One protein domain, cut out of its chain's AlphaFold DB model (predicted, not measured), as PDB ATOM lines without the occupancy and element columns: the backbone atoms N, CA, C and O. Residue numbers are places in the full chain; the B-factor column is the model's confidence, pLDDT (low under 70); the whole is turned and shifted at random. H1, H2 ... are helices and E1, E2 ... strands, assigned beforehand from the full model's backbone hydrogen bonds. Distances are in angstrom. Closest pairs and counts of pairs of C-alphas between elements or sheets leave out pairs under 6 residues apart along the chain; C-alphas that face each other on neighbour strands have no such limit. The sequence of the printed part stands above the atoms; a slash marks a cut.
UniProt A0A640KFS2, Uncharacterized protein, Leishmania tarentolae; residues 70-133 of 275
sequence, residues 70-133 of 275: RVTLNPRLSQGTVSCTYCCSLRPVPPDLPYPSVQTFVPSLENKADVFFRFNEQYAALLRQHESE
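This is residues 70 to 133 of the 275 residues of an uncharacterized protein of Leishmania tarentolae (UniProt A0A640KFS2). A small antiparallel sheet of three strands, E1 to E3, has one long helix, H1, running across one face; the first part of H1 packs on the sheet and its end, residues 127 to 131, sticks out. Residues 89 to 96, in the long link from E2 to E3, also stick out, as a loop. The printed part has 64 residues, with three named strands followed by one named helix; the sheet's order is E1 - E2 - E3, and the class is mixed, helices and strands. The whole is only just loose, close to compact, with a radius of gyration of the C-alphas of 13.1 A, and flat, spanning 38 by 30 by 16 A.

E2, residues 79 to 84, is the inner strand. E1, residues 70 to 74, forms a hairpin with it, antiparallel at 165 degrees, with N 72 and O 81 within hydrogen-bond range at 2.9 A. E3, residues 101 to 104, is on the other side of E2 and forms a second hairpin, antiparallel at 156 degrees, with N 80 and O 103 at 2.8 A. The three make a meander, each strand the antiparallel neighbour of the one before. H1, residues 112 to 131, is on one face of this sheet, making two layers, at a height of 9.5 A. It runs across the strands, at 65 degrees to E2 on the local plane. It lies over E2 and E3; dropped onto the local plane, 4 of the C-alphas of H1 fall on E2 and 4 on E3, while E1, with 2 of the C-alphas of H1 falling on it, is only just not among the strands that H1 lies over. The closest C-alphas of E2 and H1 are those of Gly 80 and Val 115, 6.3 A apart. In H1 every O i to N i+4 pair is within hydrogen-bond range.

E1 begins at C-alpha 70 (-40.101, 23.675, -28.953). E2 measures 16.8 A, E1 13.0 A and E3 10.2 A from first to last C-alpha. H1 measures 28.9 A and ends at C-alpha 131 (-45.085, 16.775, -2.656).

The C-alphas of Ser 108 and Glu 133, the two farthest apart, are 39.2 A apart. The printed part has no cut. The link from E2 to E3 is long, with 16 residues. The mean pLDDT of the printed part is 87.7, and residue 133 is under 70.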
ATOM      1  N   ARG A  70     -40.115  22.566 -28.012       93.31
ATOM      2  CA  ARG A  70     -40.101  23.675 -28.953       93.31
ATOM      3  C   ARG A  70     -40.404  24.960 -28.202       93.31
ATOM      4  O   ARG A  70     -41.480  25.109 -27.621       93.31
ATOM      5  N   VAL A  71     -39.452  25.889 -28.265       93.12
ATOM      6  CA  VAL A  71     -39.608  27.256 -27.761       93.12
ATOM      7  C   VAL A  71     -39.777  28.208 -28.940       93.12
ATOM      8  O   VAL A  71     -38.893  28.324 -29.804       93.12
ATOM      9  N   THR A  72     -40.914  28.898 -28.960       92.69
ATOM     10  CA  THR A  72     -41.268  29.907 -29.964       92.69
ATOM     11  C   THR A  72     -41.312  31.269 -29.291       92.69
ATOM     12  O   THR A  72     -42.004  31.430 -28.295       92.69
ATOM     13  N   LEU A  73     -40.574  32.244 -29.819       92.94
ATOM     14  CA  LEU A  73     -40.540  33.604 -29.282       92.94
ATOM     15  C   LEU A  73     -41.335  34.528 -30.200       92.94
ATOM     16  O   LEU A  73     -41.072  34.581 -31.401       92.94
ATOM     17  N   ASN A  74     -42.279  35.270 -29.632       93.69
ATOM     18  CA  ASN A  74     -43.022  36.314 -30.318       93.69
ATOM     19  C   ASN A  74     -42.600  37.693 -29.780       93.69
ATOM     20  O   ASN A  74     -43.153  38.157 -28.778       93.69
ATOM     21  N   PRO A  75     -41.644  38.382 -30.434       92.12
ATOM     22  CA  PRO A  75     -41.134  39.664 -29.953       92.12
ATOM     23  C   PRO A  75     -42.174  40.788 -30.011       92.12
ATOM     24  O   PRO A  75     -42.037  41.763 -29.285       92.12
ATOM     25  N   ARG A  76     -43.229  40.658 -30.831       93.69
ATOM     26  CA  ARG A  76     -44.295  41.671 -30.925       93.69
ATOM     27  C   ARG A  76     -45.166  41.707 -29.676       93.69
ATOM     28  O   ARG A  76     -45.656  42.765 -29.309       93.69
ATOM     29  N   LEU A  77     -45.369  40.542 -29.062       93.50
ATOM     30  CA  LEU A  77     -46.190  40.381 -27.864       93.50
ATOM     31  C   LEU A  77     -45.347  40.236 -26.597       93.50
ATOM     32  O   LEU A  77     -45.916  40.065 -25.523       93.50
ATOM     33  N   SER A  78     -44.011  40.264 -26.700       93.31
ATOM     34  CA  SER A  78     -43.101  39.930 -25.589       93.31
ATOM     35  C   SER A  78     -43.465  38.596 -24.910       93.31
ATOM     36  O   SER A  78     -43.402  38.459 -23.690       93.31
ATOM     37  N   GLN A  79     -43.887  37.606 -25.709       95.00
ATOM     38  CA  GLN A  79     -44.329  36.290 -25.231       95.00
ATOM     39  C   GLN A  79     -43.525  35.143 -25.843       95.00
ATOM     40  O   GLN A  79     -43.338  35.070 -27.057       95.00
ATOM     41  N   GLY A  80     -43.063  34.235 -24.989       94.25
ATOM     42  CA  GLY A  80     -42.418  32.986 -25.355       94.25
ATOM     43  C   GLY A  80     -43.338  31.811 -25.046       94.25
ATOM     44  O   GLY A  80     -43.862  31.703 -23.943       94.25
ATOM     45  N   THR A  81     -43.539  30.920 -26.010       94.50
ATOM     46  CA  THR A  81     -44.347  29.710 -25.837       94.50
ATOM     47  C   THR A  81     -43.445  28.488 -25.784       94.50
ATOM     48  O   THR A  81     -42.653  28.259 -26.703       94.50
ATOM     49  N   VAL A  82     -43.593  27.688 -24.729       94.44
ATOM     50  CA  VAL A  82     -42.912  26.406 -24.538       94.44
ATOM     51  C   VAL A  82     -43.918  25.283 -24.769       94.44
ATOM     52  O   VAL A  82     -45.001  25.265 -24.186       94.44
ATOM     53  N   SER A  83     -43.571  24.340 -25.639       93.62
ATOM     54  CA  SER A  83     -44.424  23.197 -25.975       93.62
ATOM     55  C   SER A  83     -43.587  21.936 -26.143       93.62
ATOM     56  O   SER A  83     -42.515  21.984 -26.740       93.62
ATOM     57  N   CYS A  84     -44.064  20.801 -25.638       93.00
ATOM     58  CA  CYS A  84     -43.441  19.507 -25.894       93.00
ATOM     59  C   CYS A  84     -44.155  18.802 -27.049       93.00
ATOM     60  O   CYS A  84     -45.347  18.520 -26.966       93.00
ATOM     61  N   THR A  85     -43.405  18.420 -28.083       91.62
ATOM     62  CA  THR A  85     -43.963  17.756 -29.273       91.62
ATOM     63  C   THR A  85     -44.680  16.444 -28.920       91.62
ATOM     64  O   THR A  85     -45.785  16.209 -29.399       91.62
ATOM     65  N   TYR A  86     -44.106  15.617 -28.033       90.75
ATOM     66  CA  TYR A  86     -44.720  14.344 -27.630       90.75
ATOM     67  C   TYR A  86     -45.934  14.532 -26.720       90.75
ATOM     68  O   TYR A  86     -47.009  14.041 -27.047       90.75
ATOM     69  N   CYS A  87     -45.806  15.283 -25.624       88.94
ATOM     70  CA  CYS A  87     -46.926  15.538 -24.718       88.94
ATOM     71  C   CYS A  87     -48.144  16.156 -25.418       88.94
ATOM     72  O   CYS A  87     -49.267  15.742 -25.156       88.94
ATOM     73  N   CYS A  88     -47.933  17.100 -26.342       88.06
ATOM     74  CA  CYS A  88     -49.022  17.717 -27.103       88.06
ATOM     75  C   CYS A  88     -49.636  16.780 -28.160       88.06
ATOM     76  O   CYS A  88     -50.708  17.075 -28.681       88.06
ATOM     77  N   SER A  89     -48.970  15.671 -28.504       87.06
ATOM     78  CA  SER A  89     -49.477  14.683 -29.466       87.06
ATOM     79  C   SER A  89     -50.366  13.603 -28.837       87.06
ATOM     80  O   SER A  89     -51.044  12.875 -29.564       87.06
ATOM     81  N   LEU A  90     -50.393  13.502 -27.504       82.44
ATOM     82  CA  LEU A  90     -51.217  12.530 -26.786       82.44
ATOM     83  C   LEU A  90     -52.709  12.853 -26.964       82.44
ATOM     84  O   LEU A  90     -53.129  14.005 -26.847       82.44
ATOM     85  N   ARG A  91     -53.518  11.827 -27.259       83.06
ATOM     86  CA  ARG A  91     -54.979  11.935 -27.388       83.06
ATOM     87  C   ARG A  91     -55.667  10.878 -26.511       83.06
ATOM     88  O   ARG A  91     -55.387   9.696 -26.714       83.06
ATOM     89  N   PRO A  92     -56.588  11.263 -25.604       77.06
ATOM     90  CA  PRO A  92     -56.952  12.641 -25.250       77.06
ATOM     91  C   PRO A  92     -55.776  13.378 -24.596       77.06
ATOM     92  O   PRO A  92     -54.899  12.733 -24.032       77.06
ATOM     93  N   VAL A  93     -55.746  14.709 -24.704       71.44
ATOM     94  CA  VAL A  93     -54.720  15.531 -24.047       71.44
ATOM     95  C   VAL A  93     -54.937  15.424 -22.534       71.44
ATOM     96  O   VAL A  93     -56.034  15.760 -22.081       71.44
ATOM     97  N   PRO A  94     -53.955  14.942 -21.750       70.38
ATOM     98  CA  PRO A  94     -54.073  14.938 -20.295       70.38
ATOM     99  C   PRO A  94     -54.362  16.347 -19.746       70.38
ATOM    100  O   PRO A  94     -53.691  17.293 -20.168       70.38
ATOM    101  N   PRO A  95     -55.329  16.507 -18.822       70.12
ATOM    102  CA  PRO A  95     -55.729  17.819 -18.303       70.12
ATOM    103  C   PRO A  95     -54.620  18.515 -17.498       70.12
ATOM    104  O   PRO A  95     -54.588  19.740 -17.455       70.12
ATOM    105  N   ASP A  96     -53.684  17.748 -16.934       73.81
ATOM    106  CA  ASP A  96     -52.650  18.249 -16.014       73.81
ATOM    107  C   ASP A  96     -51.317  18.574 -16.705       73.81
ATOM    108  O   ASP A  96     -50.288  18.790 -16.061       73.81
ATOM    109  N   LEU A  97     -51.286  18.571 -18.039       71.19
ATOM    110  CA  LEU A  97     -50.069  18.881 -18.776       71.19
ATOM    111  C   LEU A  97     -49.777  20.384 -18.742       71.19
ATOM    112  O   LEU A  97     -50.608  21.176 -19.180       71.19
ATOM    113  N   PRO A  98     -48.553  20.805 -18.373       83.38
ATOM    114  CA  PRO A  98     -48.176  22.217 -18.336       83.38
ATOM    115  C   PRO A  98     -47.911  22.794 -19.741       83.38
ATOM    116  O   PRO A  98     -47.230  23.808 -19.877       83.38
ATOM    117  N   TYR A  99     -48.395  22.138 -20.803       87.12
ATOM    118  CA  TYR A  99     -48.171  22.530 -22.192       87.12
ATOM    119  C   TYR A  99     -49.488  22.817 -22.923       87.12
ATOM    120  O   TYR A  99     -50.426  22.031 -22.803       87.12
ATOM    121  N   PRO A 100     -49.525  23.840 -23.796       89.56
ATOM    122  CA  PRO A 100     -48.478  24.840 -24.016       89.56
ATOM    123  C   PRO A 100     -48.383  25.836 -22.847       89.56
ATOM    124  O   PRO A 100     -49.398  26.312 -22.350       89.56
ATOM    125  N   SER A 101     -47.159  26.190 -22.448       90.25
ATOM    126  CA  SER A 101     -46.912  27.229 -21.441       90.25
ATOM    127  C   SER A 101     -46.546  28.540 -22.126       90.25
ATOM    128  O   SER A 101     -45.677  28.559 -23.002       90.25
ATOM    129  N   VAL A 102     -47.200  29.635 -21.736       93.06
ATOM    130  CA  VAL A 102     -46.900  30.984 -22.225       93.06
ATOM    131  C   VAL A 102     -46.196  31.759 -21.121       93.06
ATOM    132  O   VAL A 102     -46.721  31.902 -20.023       93.06
ATOM    133  N   GLN A 103     -45.012  32.269 -21.434       92.19
ATOM    134  CA  GLN A 103     -44.174  33.059 -20.544       92.19
ATOM    135  C   GLN A 103     -43.979  34.448 -21.131       92.19
ATOM    136  O   GLN A 103     -43.904  34.618 -22.351       92.19
ATOM    137  N   THR A 104     -43.846  35.447 -20.272       92.69
ATOM    138  CA  THR A 104     -43.353  36.758 -20.691       92.69
ATOM    139  C   THR A 104     -41.841  36.688 -20.901       92.69
ATOM    140  O   THR A 104     -41.140  35.949 -20.208       92.69
ATOM    141  N   PHE A 105     -41.334  37.420 -21.889       93.38
ATOM    142  CA  PHE A 105     -39.896  37.546 -22.115       93.38
ATOM    143  C   PHE A 105     -39.540  38.948 -22.609       93.38
ATOM    144  O   PHE A 105     -40.367  39.621 -23.226       93.38
ATOM    145  N   VAL A 106     -38.305  39.378 -22.370       90.81
ATOM    146  CA  VAL A 106     -37.781  40.668 -22.826       90.81
ATOM    147  C   VAL A 106     -37.071  40.484 -24.170       90.81
ATOM    148  O   VAL A 106     -36.009  39.852 -24.222       90.81
ATOM    149  N   PRO A 107     -37.612  41.035 -25.277       87.75
ATOM    150  CA  PRO A 107     -36.975  40.933 -26.584       87.75
ATOM    151  C   PRO A 107     -35.549  41.495 -26.567       87.75
ATOM    152  O   PRO A 107     -35.265  42.468 -25.872       87.75
ATOM    153  N   SER A 108     -34.657  40.896 -27.357       85.75
ATOM    154  CA  SER A 108     -33.241  41.286 -27.512       85.75
ATOM    155  C   SER A 108     -32.324  41.034 -26.308       85.75
ATOM    156  O   SER A 108     -31.109  41.059 -26.493       85.75
ATOM    157  N   LEU A 109     -32.865  40.780 -25.114       86.62
ATOM    158  CA  LEU A 109     -32.082  40.422 -23.925       86.62
ATOM    159  C   LEU A 109     -32.149  38.927 -23.623       86.62
ATOM    160  O   LEU A 109     -31.138  38.326 -23.272       86.62
ATOM    161  N   GLU A 110     -33.331  38.335 -23.777       88.62
ATOM    162  CA  GLU A 110     -33.576  36.947 -23.412       88.62
ATOM    163  C   GLU A 110     -33.657  36.043 -24.647       88.62
ATOM    164  O   GLU A 110     -34.247  36.376 -25.680       88.62
ATOM    165  N   ASN A 111     -33.061  34.863 -24.518       90.31
ATOM    166  CA  ASN A 111     -33.016  33.812 -25.517       90.31
ATOM    167  C   ASN A 111     -34.063  32.723 -25.236       90.31
ATOM    168  O   ASN A 111     -34.738  32.687 -24.208       90.31
ATOM    169  N   LYS A 112     -34.164  31.755 -26.156       90.81
ATOM    170  CA  LYS A 112     -35.041  30.581 -25.996       90.81
ATOM    171  C   LYS A 112     -34.747  29.787 -24.718       90.81
ATOM    172  O   LYS A 112     -35.674  29.270 -24.105       90.81
ATOM    173  N   ALA A 113     -33.472  29.701 -24.339       91.62
ATOM    174  CA  ALA A 113     -33.044  29.000 -23.135       91.62
ATOM    175  C   ALA A 113     -33.589  29.663 -21.865       91.62
ATOM    176  O   ALA A 113     -34.077  28.957 -20.995       91.62
ATOM    177  N   ASP A 114     -33.608  30.994 -21.793       91.88
ATOM    178  CA  ASP A 114     -34.091  31.723 -20.612       91.88
ATOM    179  C   ASP A 114     -35.594  31.513 -20.393       91.88
ATOM    180  O   ASP A 114     -36.070  31.355 -19.269       91.88
ATOM    181  N   VAL A 115     -36.360  31.463 -21.485       92.38
ATOM    182  CA  VAL A 115     -37.790  31.125 -21.439       92.38
ATOM    183  C   VAL A 115     -37.998  29.676 -20.988       92.38
ATOM    184  O   VAL A 115     -38.878  29.408 -20.170       92.38
ATOM    185  N   PHE A 116     -37.179  28.744 -21.483       93.44
ATOM    186  CA  PHE A 116     -37.241  27.344 -21.067       93.44
ATOM    187  C   PHE A 116     -36.866  27.150 -19.592       93.44
ATOM    188  O   PHE A 116     -37.569  26.436 -18.883       93.44
ATOM    189  N   PHE A 117     -35.800  27.789 -19.108       93.25
ATOM    190  CA  PHE A 117     -35.375  27.657 -17.716       93.25
ATOM    191  C   PHE A 117     -36.417  28.217 -16.747       93.25
ATOM    192  O   PHE A 117     -36.736  27.538 -15.776       93.25
ATOM    193  N   ARG A 118     -37.050  29.355 -17.063       93.06
ATOM    194  CA  ARG A 118     -38.198  29.859 -16.284       93.06
ATOM    195  C   ARG A 118     -39.344  28.858 -16.221       93.06
ATOM    196  O   ARG A 118     -39.892  28.617 -15.150       93.06
ATOM    197  N   PHE A 119     -39.702  28.265 -17.359       92.75
ATOM    198  CA  PHE A 119     -40.713  27.211 -17.393       92.75
ATOM    199  C   PHE A 119     -40.313  26.021 -16.506       92.75
ATOM    200  O   PHE A 119     -41.130  25.522 -15.739       92.75
ATOM    201  N   ASN A 120     -39.053  25.588 -16.578       92.31
ATOM    202  CA  ASN A 120     -38.560  24.456 -15.804       92.31
ATOM    203  C   ASN A 120     -38.568  24.738 -14.292       92.31
ATOM    204  O   ASN A 120     -38.950  23.877 -13.506       92.31
ATOM    205  N   GLU A 121     -38.204  25.952 -13.882       93.00
ATOM    206  CA  GLU A 121     -38.292  26.392 -12.487       93.00
ATOM    207  C   GLU A 121     -39.737  26.408 -11.979       93.00
ATOM    208  O   GLU A 121     -40.009  25.925 -10.879       93.00
ATOM    209  N   GLN A 122     -40.677  26.908 -12.788       90.06
ATOM    210  CA  GLN A 122     -42.103  26.882 -12.454       90.06
ATOM    211  C   GLN A 122     -42.630  25.451 -12.343       90.06
ATOM    212  O   GLN A 122     -43.335  25.128 -11.390       90.06
ATOM    213  N   TYR A 123     -42.252  24.572 -13.272       90.06
ATOM    214  CA  TYR A 123     -42.639  23.166 -13.224       90.06
ATOM    215  C   TYR A 123     -42.070  22.461 -11.984       90.06
ATOM    216  O   TYR A 123     -42.797  21.771 -11.275       90.06
ATOM    217  N   ALA A 124     -40.802  22.705 -11.645       90.12
ATOM    218  CA  ALA A 124     -40.197  22.189 -10.420       90.12
ATOM    219  C   ALA A 124     -40.866  22.751  -9.151       90.12
ATOM    220  O   ALA A 124     -40.959  22.059  -8.137       90.12
ATOM    221  N   ALA A 125     -41.347  23.998  -9.172       88.12
ATOM    222  CA  ALA A 125     -42.131  24.559  -8.075       88.12
ATOM    223  C   ALA A 125     -43.495  23.865  -7.921       88.12
ATOM    224  O   ALA A 125     -43.875  23.560  -6.794       88.12
ATOM    225  N   LEU A 126     -44.184  23.556  -9.027       85.56
ATOM    226  CA  LEU A 126     -45.445  22.803  -9.007       85.56
ATOM    227  C   LEU A 126     -45.258  21.384  -8.456       85.56
ATOM    228  O   LEU A 126     -46.043  20.946  -7.619       85.56
ATOM    229  N   LEU A 127     -44.193  20.688  -8.866       86.56
ATOM    230  CA  LEU A 127     -43.876  19.359  -8.332       86.56
ATOM    231  C   LEU A 127     -43.654  19.399  -6.815       86.56
ATOM    232  O   LEU A 127     -44.231  18.597  -6.087       86.56
ATOM    233  N   ARG A 128     -42.899  20.392  -6.325       88.12
ATOM    234  CA  ARG A 128     -42.683  20.576  -4.883       88.12
ATOM    235  C   ARG A 128     -43.973  20.875  -4.126       88.12
ATOM    236  O   ARG A 128     -44.128  20.381  -3.018       88.12
ATOM    237  N   GLN A 129     -44.889  21.658  -4.699       83.50
ATOM    238  CA  GLN A 129     -46.185  21.938  -4.072       83.50
ATOM    239  C   GLN A 129     -46.992  20.654  -3.866       83.50
ATOM    240  O   GLN A 129     -47.467  20.422  -2.758       83.50
ATOM    241  N   HIS A 130     -47.056  19.795  -4.885       79.19
ATOM    242  CA  HIS A 130     -47.773  18.522  -4.819       79.19
ATOM    243  C   HIS A 130     -47.110  17.503  -3.871       79.19
ATOM    244  O   HIS A 130     -47.784  16.650  -3.302       79.19
ATOM    245  N   GLU A 131     -45.790  17.573  -3.674       77.44
ATOM    246  CA  GLU A 131     -45.085  16.775  -2.656       77.44
ATOM    247  C   GLU A 131     -45.292  17.317  -1.233       77.44
ATOM    248  O   GLU A 131     -45.321  16.554  -0.268       77.44
ATOM    249  N   SER A 132     -45.425  18.639  -1.098       72.19
ATOM    250  CA  SER A 132     -45.595  19.336   0.180       72.19
ATOM    251  C   SER A 132     -47.044  19.467   0.643       72.19
ATOM    252  O   SER A 132     -47.272  20.059   1.695       72.19
ATOM    253  N   GLU A 133     -48.009  18.944  -0.115       56.94
ATOM    254  CA  GLU A 133     -49.399  18.816   0.312       56.94
ATOM    255  C   GLU A 133     -49.572  17.445   0.994       56.94
ATOM    256  O   GLU A 133     -49.845  16.439   0.333       56.94
TER     257      GLU A 133